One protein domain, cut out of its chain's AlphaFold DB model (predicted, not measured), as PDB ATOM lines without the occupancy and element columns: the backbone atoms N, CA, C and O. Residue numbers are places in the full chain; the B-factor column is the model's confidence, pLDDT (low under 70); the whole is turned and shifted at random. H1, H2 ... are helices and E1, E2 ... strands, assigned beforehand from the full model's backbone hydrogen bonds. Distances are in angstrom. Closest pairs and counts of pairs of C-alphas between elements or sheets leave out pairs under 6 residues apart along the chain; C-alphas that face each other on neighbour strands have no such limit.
ATOM      1  N   LEU A   3       2.522 -29.881 -49.887       86.56
ATOM      2  CA  LEU A   3       1.605 -28.815 -50.294       86.56
ATOM      3  C   LEU A   3       1.692 -27.678 -49.269       86.56
ATOM      4  O   LEU A   3       1.582 -27.921 -48.069       86.56
ATOM      5  N   ARG A   4       1.863 -26.443 -49.748       87.62
ATOM      6  CA  ARG A   4       1.869 -25.230 -48.921       87.62
ATOM      7  C   ARG A   4       0.612 -24.419 -49.185       87.62
ATOM      8  O   ARG A   4       0.311 -24.135 -50.344       87.62
ATOM      9  N   VAL A   5      -0.100 -24.057 -48.125       86.06
ATOM     10  CA  VAL A   5      -1.376 -23.333 -48.199       86.06
ATOM     11  C   VAL A   5      -1.319 -22.128 -47.261       86.06
ATOM     12  O   VAL A   5      -0.901 -22.301 -46.118       86.06
ATOM     13  N   PRO A   6      -1.724 -20.922 -47.693       85.69
ATOM     14  CA  PRO A   6      -1.850 -19.776 -46.799       85.69
ATOM     15  C   PRO A   6      -2.698 -20.092 -45.563       85.69
ATOM     16  O   PRO A   6      -3.736 -20.742 -45.669       85.69
ATOM     17  N   SER A   7      -2.260 -19.624 -44.398       81.50
ATOM     18  CA  SER A   7      -2.979 -19.808 -43.142       81.50
ATOM     19  C   SER A   7      -4.308 -19.060 -43.187       81.50
ATOM     20  O   SER A   7      -4.358 -17.844 -43.376       81.50
ATOM     21  N   ASP A   8      -5.388 -19.804 -42.992       80.25
ATOM     22  CA  ASP A   8      -6.753 -19.299 -42.865       80.25
ATOM     23  C   ASP A   8      -7.283 -19.412 -41.421       80.25
ATOM     24  O   ASP A   8      -8.462 -19.173 -41.162       80.25
ATOM     25  N   GLY A   9      -6.410 -19.783 -40.474       72.94
ATOM     26  CA  GLY A   9      -6.749 -20.010 -39.068       72.94
ATOM     27  C   GLY A   9      -7.479 -21.329 -38.783       72.94
ATOM     28  O   GLY A   9      -7.813 -21.592 -37.627       72.94
ATOM     29  N   SER A  10      -7.726 -22.170 -39.792       75.44
ATOM     30  CA  SER A  10      -8.391 -23.461 -39.625       75.44
ATOM     31  C   SER A  10      -7.378 -24.575 -39.331       75.44
ATOM     32  O   SER A  10      -6.430 -24.778 -40.081       75.44
ATOM     33  N   ASN A  11      -7.557 -25.307 -38.227       74.06
ATOM     34  CA  ASN A  11      -6.653 -26.397 -37.847       74.06
ATOM     35  C   ASN A  11      -7.333 -27.765 -38.064       74.06
ATOM     36  O   ASN A  11      -8.291 -28.067 -37.348       74.06
ATOM     37  N   PRO A  12      -6.912 -28.576 -39.052       73.38
ATOM     38  CA  PRO A  12      -7.436 -29.927 -39.232       73.38
ATOM     39  C   PRO A  12      -6.906 -30.882 -38.153       73.38
ATOM     40  O   PRO A  12      -5.705 -30.926 -37.895       73.38
ATOM     41  N   ASP A  13      -7.779 -31.704 -37.569       73.62
ATOM     42  CA  ASP A  13      -7.337 -32.836 -36.748       73.62
ATOM     43  C   ASP A  13      -6.992 -34.026 -37.650       73.62
ATOM     44  O   ASP A  13      -7.865 -34.639 -38.266       73.62
ATOM     45  N   LEU A  14      -5.697 -34.319 -37.746       73.12
ATOM     46  CA  LEU A  14      -5.145 -35.432 -38.522       73.12
ATOM     47  C   LEU A  14      -4.350 -36.410 -37.658       73.12
ATOM     48  O   LEU A  14      -3.658 -37.274 -38.191       73.12
ATOM     49  N   SER A  15      -4.497 -36.322 -36.331       70.12
ATOM     50  CA  SER A  15      -3.867 -37.241 -35.380       70.12
ATOM     51  C   SER A  15      -4.081 -38.742 -35.668       70.12
ATOM     52  O   SER A  15      -3.183 -39.517 -35.334       70.12
ATOM     53  N   PRO A  16      -5.173 -39.197 -36.327       69.62
ATOM     54  CA  PRO A  16      -5.341 -40.611 -36.676       69.62
ATOM     55  C   PRO A  16      -4.510 -41.098 -37.879       69.62
ATOM     56  O   PRO A  16      -4.490 -42.302 -38.140       69.62
ATOM     57  N   PHE A  17      -3.874 -40.212 -38.656       75.56
ATOM     58  CA  PHE A  17      -3.261 -40.560 -39.943       75.56
ATOM     59  C   PHE A  17      -1.728 -40.506 -39.897       75.56
ATOM     60  O   PHE A  17      -1.125 -39.478 -40.173       75.56
ATOM     61  N   GLU A  18      -1.079 -41.651 -39.676       76.50
ATOM     62  CA  GLU A  18       0.392 -41.750 -39.565       76.50
ATOM     63  C   GLU A  18       1.175 -41.323 -40.824       76.50
ATOM     64  O   GLU A  18       2.373 -41.072 -40.756       76.50
ATOM     65  N   ASN A  19       0.519 -41.243 -41.987       80.69
ATOM     66  CA  ASN A  19       1.159 -40.902 -43.265       80.69
ATOM     67  C   ASN A  19       0.887 -39.461 -43.733       80.69
ATOM     68  O   ASN A  19       1.321 -39.092 -44.833       80.69
ATOM     69  N   ILE A  20       0.138 -38.680 -42.948       82.88
ATOM     70  CA  ILE A  20      -0.254 -37.307 -43.267       82.88
ATOM     71  C   ILE A  20       0.147 -36.409 -42.100       82.88
ATOM     72  O   ILE A  20      -0.412 -36.499 -41.015       82.88
ATOM     73  N   GLU A  21       1.083 -35.505 -42.349       83.38
ATOM     74  CA  GLU A  21       1.536 -34.523 -41.369       83.38
ATOM     75  C   GLU A  21       1.121 -33.124 -41.823       83.38
ATOM     76  O   GLU A  21       1.226 -32.793 -43.006       83.38
ATOM     77  N   VAL A  22       0.660 -32.295 -40.889       85.69
ATOM     78  CA  VAL A  22       0.416 -30.868 -41.122       85.69
ATOM     79  C   VAL A  22       1.209 -30.080 -40.102       85.69
ATOM     80  O   VAL A  22       0.964 -30.194 -38.905       85.69
ATOM     81  N   ASP A  23       2.115 -29.247 -40.599       83.94
ATOM     82  CA  ASP A  23       2.858 -28.289 -39.793       83.94
ATOM     83  C   ASP A  23       2.394 -26.862 -40.063       83.94
ATOM     84  O   ASP A  23       1.899 -26.534 -41.144       83.94
ATOM     85  N   TYR A  24       2.629 -25.991 -39.088       83.50
ATOM     86  CA  TYR A  24       2.507 -24.549 -39.247       83.50
ATOM     87  C   TYR A  24       3.887 -23.935 -39.473       83.50
ATOM     88  O   TYR A  24       4.803 -24.159 -38.679       83.50
ATOM     89  N   ALA A  25       4.038 -23.143 -40.530       83.00
ATOM     90  CA  ALA A  25       5.260 -22.408 -40.821       83.00
ATOM     91  C   ALA A  25       4.976 -20.905 -40.889       83.00
ATOM     92  O   ALA A  25       4.101 -20.445 -41.624       83.00
ATOM     93  N   THR A  26       5.745 -20.141 -40.120       78.50
ATOM     94  CA  THR A  26       5.720 -18.677 -40.126       78.50
ATOM     95  C   THR A  26       6.605 -18.183 -41.269       78.50
ATOM     96  O   THR A  26       7.791 -18.519 -41.311       78.50
ATOM     97  N   ASP A  27       6.045 -17.412 -42.199       74.81
ATOM     98  CA  ASP A  27       6.762 -16.846 -43.350       74.81
ATOM     99  C   ASP A  27       6.693 -15.308 -43.269       74.81
ATOM    100  O   ASP A  27       5.645 -14.784 -42.886       74.81
ATOM    101  N   PRO A  28       7.772 -14.561 -43.578       71.25
ATOM    102  CA  PRO A  28       7.766 -13.096 -43.575       71.25
ATOM    103  C   PRO A  28       6.633 -12.431 -44.377       71.25
ATOM    104  O   PRO A  28       6.245 -11.322 -44.007       71.25
ATOM    105  N   ASP A  29       6.104 -13.073 -45.427       75.44
ATOM    106  CA  ASP A  29       5.008 -12.513 -46.233       75.44
ATOM    107  C   ASP A  29       3.615 -12.989 -45.780       75.44
ATOM    108  O   ASP A  29       2.680 -12.186 -45.699       75.44
ATOM    109  N   GLN A  30       3.450 -14.282 -45.484       79.06
ATOM    110  CA  GLN A  30       2.183 -14.855 -45.026       79.06
ATOM    111  C   GLN A  30       2.390 -16.230 -44.380       79.06
ATOM    112  O   GLN A  30       2.880 -17.152 -45.028       79.06
ATOM    113  N   ASP A  31       1.935 -16.397 -43.138       85.44
ATOM    114  CA  ASP A  31       1.940 -17.696 -42.462       85.44
ATOM    115  C   ASP A  31       1.244 -18.779 -43.296       85.44
ATOM    116  O   ASP A  31       0.240 -18.514 -43.965       85.44
ATOM    117  N   CYS A  32       1.747 -20.011 -43.245       86.69
ATOM    118  CA  CYS A  32       1.248 -21.104 -44.070       86.69
ATOM    119  C   CYS A  32       1.159 -22.442 -43.326       86.69
ATOM    120  O   CYS A  32       1.939 -22.745 -42.424       86.69
ATOM    121  N   PHE A  33       0.210 -23.270 -43.756       87.56
ATOM    122  CA  PHE A  33       0.171 -24.691 -43.449       87.56
ATOM    123  C   PHE A  33       1.028 -25.464 -44.450       87.56
ATOM    124  O   PHE A  33       0.959 -25.232 -45.661       87.56
ATOM    125  N   VAL A  34       1.812 -26.413 -43.944       87.31
ATOM    126  CA  VAL A  34       2.650 -27.316 -44.732       87.31
ATOM    127  C   VAL A  34       2.142 -28.741 -44.541       87.31
ATOM    128  O   VAL A  34       2.408 -29.375 -43.524       87.31
ATOM    129  N   LEU A  35       1.411 -29.247 -45.533       87.44
ATOM    130  CA  LEU A  35       0.922 -30.622 -45.577       87.44
ATOM    131  C   LEU A  35       1.985 -31.525 -46.209       87.44
ATOM    132  O   LEU A  35       2.353 -31.334 -47.372       87.44
ATOM    133  N   ARG A  36       2.437 -32.547 -45.481       87.88
ATOM    134  CA  ARG A  36       3.350 -33.578 -45.982       87.88
ATOM    135  C   ARG A  36       2.658 -34.928 -46.034       87.88
ATOM    136  O   ARG A  36       2.122 -35.414 -45.048       87.88
ATOM    137  N   LEU A  37       2.724 -35.552 -47.208       86.00
ATOM    138  CA  LEU A  37       2.286 -36.930 -47.410       86.00
ATOM    139  C   LEU A  37       3.473 -37.850 -47.676       86.00
ATOM    140  O   LEU A  37       4.219 -37.666 -48.655       86.00
ATOM    141  N   ALA A  38       3.602 -38.879 -46.842       85.12
ATOM    142  CA  ALA A  38       4.523 -39.986 -47.042       85.12
ATOM    143  C   ALA A  38       3.939 -40.952 -48.086       85.12
ATOM    144  O   ALA A  38       3.068 -41.765 -47.803       85.12
ATOM    145  N   ALA A  39       4.399 -40.847 -49.336       74.31
ATOM    146  CA  ALA A  39       3.793 -41.595 -50.439       74.31
ATOM    147  C   ALA A  39       4.103 -43.104 -50.415       74.31
ATOM    148  O   ALA A  39       3.351 -43.860 -51.014       74.31
ATOM    149  N   GLY A  40       5.198 -43.558 -49.787       74.69
ATOM    150  CA  GLY A  40       5.503 -44.991 -49.616       74.69
ATOM    151  C   GLY A  40       5.450 -45.851 -50.894       74.69
ATOM    152  O   GLY A  40       5.070 -47.013 -50.828       74.69
ATOM    153  N   GLY A  41       5.757 -45.283 -52.069       71.81
ATOM    154  CA  GLY A  41       5.620 -45.949 -53.378       71.81
ATOM    155  C   GLY A  41       4.274 -45.733 -54.094       71.81
ATOM    156  O   GLY A  41       4.150 -46.041 -55.276       71.81
ATOM    157  N   MET A  42       3.287 -45.117 -53.444       78.00
ATOM    158  CA  MET A  42       1.955 -44.780 -53.971       78.00
ATOM    159  C   MET A  42       1.885 -43.340 -54.513       78.00
ATOM    160  O   MET A  42       0.966 -42.577 -54.210       78.00
ATOM    161  N   HIS A  43       2.869 -42.936 -55.320       80.06
ATOM    162  CA  HIS A  43       3.032 -41.543 -55.761       80.06
ATOM    163  C   HIS A  43       1.801 -40.959 -56.471       80.06
ATOM    164  O   HIS A  43       1.455 -39.804 -56.239       80.06
ATOM    165  N   TYR A  44       1.110 -41.755 -57.290       79.44
ATOM    166  CA  TYR A  44      -0.103 -41.315 -57.986       79.44
ATOM    167  C   TYR A  44      -1.281 -41.077 -57.027       79.44
ATOM    168  O   TYR A  44      -2.008 -40.094 -57.161       79.44
ATOM    169  N   ALA A  45      -1.450 -41.942 -56.024       78.31
ATOM    170  CA  ALA A  45      -2.492 -41.781 -55.011       78.31
ATOM    171  C   ALA A  45      -2.240 -40.523 -54.166       78.31
ATOM    172  O   ALA A  45      -3.139 -39.704 -54.008       78.31
ATOM    173  N   ALA A  46      -0.995 -40.314 -53.728       83.62
ATOM    174  CA  ALA A  46      -0.608 -39.106 -53.000       83.62
ATOM    175  C   ALA A  46      -0.818 -37.831 -53.838       83.62
ATOM    176  O   ALA A  46      -1.331 -36.837 -53.330       83.62
ATOM    177  N   TYR A  47      -0.470 -37.869 -55.132       86.50
ATOM    178  CA  TYR A  47      -0.687 -36.742 -56.038       86.50
ATOM    179  C   TYR A  47      -2.171 -36.427 -56.225       86.50
ATOM    180  O   TYR A  47      -2.576 -35.279 -56.080       86.50
ATOM    181  N   SER A  48      -2.979 -37.443 -56.529       88.19
ATOM    182  CA  SER A  48      -4.415 -37.265 -56.758       88.19
ATOM    183  C   SER A  48      -5.135 -36.730 -55.513       88.19
ATOM    184  O   SER A  48      -5.974 -35.843 -55.635       88.19
ATOM    185  N   PHE A  49      -4.736 -37.178 -54.319       88.50
ATOM    186  CA  PHE A  49      -5.278 -36.666 -53.062       88.50
ATOM    187  C   PHE A  49      -4.922 -35.188 -52.833       88.50
ATOM    188  O   PHE A  49      -5.791 -34.387 -52.499       88.50
ATOM    189  N   ILE A  50      -3.670 -34.790 -53.090       90.31
ATOM    190  CA  ILE A  50      -3.263 -33.376 -53.023       90.31
ATOM    191  C   ILE A  50      -4.011 -32.536 -54.062       90.31
ATOM    192  O   ILE A  50      -4.466 -31.440 -53.744       90.31
ATOM    193  N   ALA A  51      -4.169 -33.040 -55.288       90.06
ATOM    194  CA  ALA A  51      -4.914 -32.348 -56.334       90.06
ATOM    195  C   ALA A  51      -6.374 -32.104 -55.921       90.06
ATOM    196  O   ALA A  51      -6.897 -31.018 -56.157       90.06
ATOM    197  N   LYS A  52      -6.995 -33.074 -55.239       92.44
ATOM    198  CA  LYS A  52      -8.346 -32.941 -54.690       92.44
ATOM    199  C   LYS A  52      -8.431 -31.869 -53.598       92.44
ATOM    200  O   LYS A  52      -9.327 -31.033 -53.643       92.44
ATOM    201  N   ILE A  53      -7.464 -31.815 -52.679       91.56
ATOM    202  CA  ILE A  53      -7.402 -30.749 -51.662       91.56
ATOM    203  C   ILE A  53      -7.282 -29.372 -52.328       91.56
ATOM    204  O   ILE A  53      -7.969 -28.432 -51.935       91.56
ATOM    205  N   VAL A  54      -6.436 -29.248 -53.355       92.19
ATOM    206  CA  VAL A  54      -6.274 -27.995 -54.112       92.19
ATOM    207  C   VAL A  54      -7.570 -27.591 -54.817       92.19
ATOM    208  O   VAL A  54      -7.899 -26.408 -54.823       92.19
ATOM    209  N   GLU A  55      -8.320 -28.542 -55.374       92.81
ATOM    210  CA  GLU A  55      -9.632 -28.279 -55.975       92.81
ATOM    211  C   GLU A  55     -10.605 -27.685 -54.947       92.81
ATOM    212  O   GLU A  55     -11.196 -26.639 -55.202       92.81
ATOM    213  N   GLU A  56     -10.723 -28.288 -53.762       93.25
ATOM    214  CA  GLU A  56     -11.611 -27.795 -52.699       93.25
ATOM    215  C   GLU A  56     -11.209 -26.395 -52.200       93.25
ATOM    216  O   GLU A  56     -12.064 -25.537 -51.976       93.25
ATOM    217  N   LEU A  57      -9.904 -26.125 -52.094       91.38
ATOM    218  CA  LEU A  57      -9.389 -24.791 -51.765       91.38
ATOM    219  C   LEU A  57      -9.740 -23.757 -52.846       91.38
ATOM    220  O   LEU A  57     -10.111 -22.628 -52.528       91.38
ATOM    221  N   GLN A  58      -9.665 -24.129 -54.128       90.75
ATOM    222  CA  GLN A  58     -10.051 -23.252 -55.241       90.75
ATOM    223  C   GLN A  58     -11.555 -22.939 -55.256       90.75
ATOM    224  O   GLN A  58     -11.942 -21.883 -55.753       90.75
ATOM    225  N   GLN A  59     -12.389 -23.806 -54.676       90.56
ATOM    226  CA  GLN A  59     -13.817 -23.545 -54.452       90.56
ATOM    227  C   GLN A  59     -14.085 -22.613 -53.254       90.56
ATOM    228  O   GLN A  59     -15.233 -22.263 -52.988       90.56
ATOM    229  N   GLY A  60     -13.041 -22.176 -52.542       88.56
ATOM    230  CA  GLY A  60     -13.138 -21.252 -51.412       88.56
ATOM    231  C   GLY A  60     -13.378 -21.928 -50.063       88.56
ATOM    232  O   GLY A  60     -13.712 -21.242 -49.096       88.56
ATOM    233  N   HIS A  61     -13.228 -23.253 -49.972       88.50
ATOM    234  CA  HIS A  61     -13.289 -23.953 -48.692       88.50
ATOM    235  C   HIS A  61     -12.035 -23.675 -47.855       88.50
ATOM    236  O   HIS A  61     -10.929 -23.584 -48.386       88.50
ATOM    237  N   PHE A  62     -12.207 -23.589 -46.533       87.88
ATOM    238  CA  PHE A  62     -11.085 -23.534 -45.595       87.88
ATOM    239  C   PHE A  62     -10.257 -24.821 -45.656       87.88
ATOM    240  O   PHE A  62     -10.795 -25.900 -45.921       87.88
ATOM    241  N   PHE A  63      -8.968 -24.722 -45.351       86.00
ATOM    242  CA  PHE A  63      -7.998 -25.808 -45.417       86.00
ATOM    243  C   PHE A  63      -8.436 -27.046 -44.632       86.00
ATOM    244  O   PHE A  63      -8.386 -28.160 -45.161       86.00
ATOM    245  N   SER A  64      -8.963 -26.865 -43.418       83.06
ATOM    246  CA  SER A  64      -9.478 -27.986 -42.628       83.06
ATOM    247  C   SER A  64     -10.645 -28.707 -43.312       83.06
ATOM    248  O   SER A  64     -10.665 -29.935 -43.384       83.06
ATOM    249  N   SER A  65     -11.584 -27.949 -43.880       81.75
ATOM    250  CA  SER A  65     -12.763 -28.490 -44.564       81.75
ATOM    251  C   SER A  65     -12.392 -29.148 -45.892       81.75
ATOM    252  O   SER A  65     -12.909 -30.217 -46.202       81.75
ATOM    253  N   ALA A  66     -11.456 -28.562 -46.641       88.62
ATOM    254  CA  ALA A  66     -10.924 -29.119 -47.880       88.62
ATOM    255  C   ALA A  66     -10.280 -30.495 -47.651       88.62
ATOM    256  O   ALA A  66     -10.540 -31.439 -48.402       88.62
ATOM    257  N   ILE A  67      -9.502 -30.641 -46.574       88.50
ATOM    258  CA  ILE A  67      -8.920 -31.926 -46.175       88.50
ATOM    259  C   ILE A  67     -10.009 -32.922 -45.770       88.50
ATOM    260  O   ILE A  67     -10.015 -34.044 -46.274       88.50
ATOM    261  N   SER A  68     -10.954 -32.530 -44.908       83.75
ATOM    262  CA  SER A  68     -12.034 -33.426 -44.473       83.75
ATOM    263  C   SER A  68     -12.910 -33.910 -45.634       83.75
ATOM    264  O   SER A  68     -13.260 -35.089 -45.688       83.75
ATOM    265  N   LEU A  69     -13.249 -33.032 -46.584       84.75
ATOM    266  CA  LEU A  69     -14.017 -33.385 -47.782       84.75
ATOM    267  C   LEU A  69     -13.235 -34.346 -48.685       84.75
ATOM    268  O   LEU A  69     -13.783 -35.365 -49.108       84.75
ATOM    269  N   SER A  70     -11.947 -34.070 -48.906       89.44
ATOM    270  CA  SER A  70     -11.068 -34.921 -49.717       89.44
ATOM    271  C   SER A  70     -10.890 -36.312 -49.102       89.44
ATOM    272  O   SER A  70     -10.981 -37.315 -49.809       89.44
ATOM    273  N   LEU A  71     -10.683 -36.395 -47.781       86.44
ATOM    274  CA  LEU A  71     -10.601 -37.666 -47.052       86.44
ATOM    275  C   LEU A  71     -11.900 -38.457 -47.184       86.44
ATOM    276  O   LEU A  71     -11.863 -39.625 -47.557       86.44
ATOM    277  N   LYS A  72     -13.049 -37.811 -46.967       81.19
ATOM    278  CA  LYS A  72     -14.363 -38.446 -47.093       81.19
ATOM    279  C   LYS A  72     -14.611 -38.992 -48.499       81.19
ATOM    280  O   LYS A  72     -15.158 -40.081 -48.648       81.19
ATOM    281  N   GLU A  73     -14.215 -38.266 -49.541       82.12
ATOM    282  CA  GLU A  73     -14.352 -38.729 -50.925       82.12
ATOM    283  C   GLU A  73     -13.454 -39.941 -51.219       82.12
ATOM    284  O   GLU A  73     -13.905 -40.916 -51.823       82.12
ATOM    285  N   TYR A  74     -12.212 -39.935 -50.729       80.56
ATOM    286  CA  TYR A  74     -11.297 -41.070 -50.870       80.56
ATOM    287  C   TYR A  74     -11.734 -42.281 -50.041       80.56
ATOM    288  O   TYR A  74     -11.649 -43.411 -50.520       80.56
ATOM    289  N   GLU A  75     -12.269 -42.075 -48.839       71.31
ATOM    290  CA  GLU A  75     -12.918 -43.128 -48.058       71.31
ATOM    291  C   GLU A  75     -14.084 -43.740 -48.839       71.31
ATOM    292  O   GLU A  75     -14.169 -44.962 -48.956       71.31
ATOM    293  N   LEU A  76     -14.946 -42.918 -49.446       68.75
ATOM    294  CA  LEU A  76     -16.045 -43.389 -50.294       68.75
ATOM    295  C   LEU A  76     -15.548 -44.149 -51.537       68.75
ATOM    296  O   LEU A  76     -16.182 -45.127 -51.940       68.75
ATOM    297  N   LEU A  77     -14.420 -43.737 -52.122       67.12
ATOM    298  CA  LEU A  77     -13.781 -44.397 -53.265       67.12
ATOM    299  C   LEU A  77     -13.193 -45.770 -52.887       67.12
ATOM    300  O   LEU A  77     -13.382 -46.748 -53.613       67.12
ATOM    301  N   ILE A  78     -12.500 -45.854 -51.744       63.75
ATOM    302  CA  ILE A  78     -11.876 -47.082 -51.216       63.75
ATOM    303  C   ILE A  78     -12.933 -48.062 -50.700       63.75
ATOM    304  O   ILE A  78     -12.772 -49.279 -50.837       63.75
ATOM    305  N   GLN A  79     -14.060 -47.557 -50.191       58.59
ATOM    306  CA  GLN A  79     -15.260 -48.331 -49.859       58.59
ATOM    307  C   GLN A  79     -15.971 -48.892 -51.107       58.59
ATOM    308  O   GLN A  79     -17.202 -48.884 -51.169       58.59
TER     309      GLN A  79
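This is residues 3 to 79 of the 285 residues of an uncharacterized protein of Arthrobacter sp. EPSL27 (UniProt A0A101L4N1). A small antiparallel sheet of three strands has a helix, H1, over one face, running along the strands at the E1 side, and a second helix, H2, packs on H1 and makes a V with it, closest near Glu 56 and Ala 66. The other face of the sheet has no named helix over it, and a long unnamed stretch, residues 7 to 19, joins E1 to E2. The printed part has 77 residues, with three named strands and then two named helices along the chain, E1 E2 E3 H1 H2; the sheet's order is E1, E3, E2, and the class is mixed, helices and strands. The whole is compact, with a radius of gyration of the C-alphas of 12.4 A, and its outline is elongated, spanning 40 by 26 by 21 A.

Begin with the inner strand E3, residues 32 to 37. On one side of it look for the edge strand E2, residues 20 to 25, antiparallel at 157 degrees; E2 and E3 form a hairpin, with N 23 and O 34 within hydrogen-bond range at 2.9 A. On the other side is the edge strand E1, residues 3 to 6, antiparallel to E3 at 161 degrees, with N 33 and O 5 at 2.8 A. H1, residues 43 to 58, is on one face of this sheet, giving two layers, a helix layer and a sheet layer. Its height over the sheet is 9.6 A; it lies over E1 and, only just, with 3 C-alphas, over E3, and it runs along the strands, at 6 degrees to E1 on the local plane. The closest C-alphas of H1 and E3 are those of Ala 46 and Leu 37, 6.7 A apart. H2, residues 63 to 78, touches H1, the closest C-alphas being those of Glu 56 and Ala 66, 5.0 A apart; they run opposite ways at a steep tilt of 46 degrees. H2 is not on the sheet, but only just, with 4 pairs of C-alphas within 10 A. In both helices every O i to N i+4 pair is within hydrogen-bond range.

Find C-alpha 32 at (1.248, -21.104, -44.070); from there E3 runs 16.2 A to C-alpha 37. E2 is 16.1 A long, E1 10.3 A. H1 starts at C-alpha 43, (3.032, -41.543, -55.761), and runs 22.5 A to C-alpha 58. H2 runs 22.4 A and ends at C-alpha 78, (-11.876, -47.082, -51.216).

The two C-alphas farthest apart are those of Pro 28 and Gln 79, 42.6 A. The printed part has no cut. The link from E1 to E2 is long, that from E2 to E3 short, and those from E3 to H1 and H1 to H2 are tight. The mean pLDDT of the printed part is 81.9; look for values under 70 at residue 16 and residues 76 to 79.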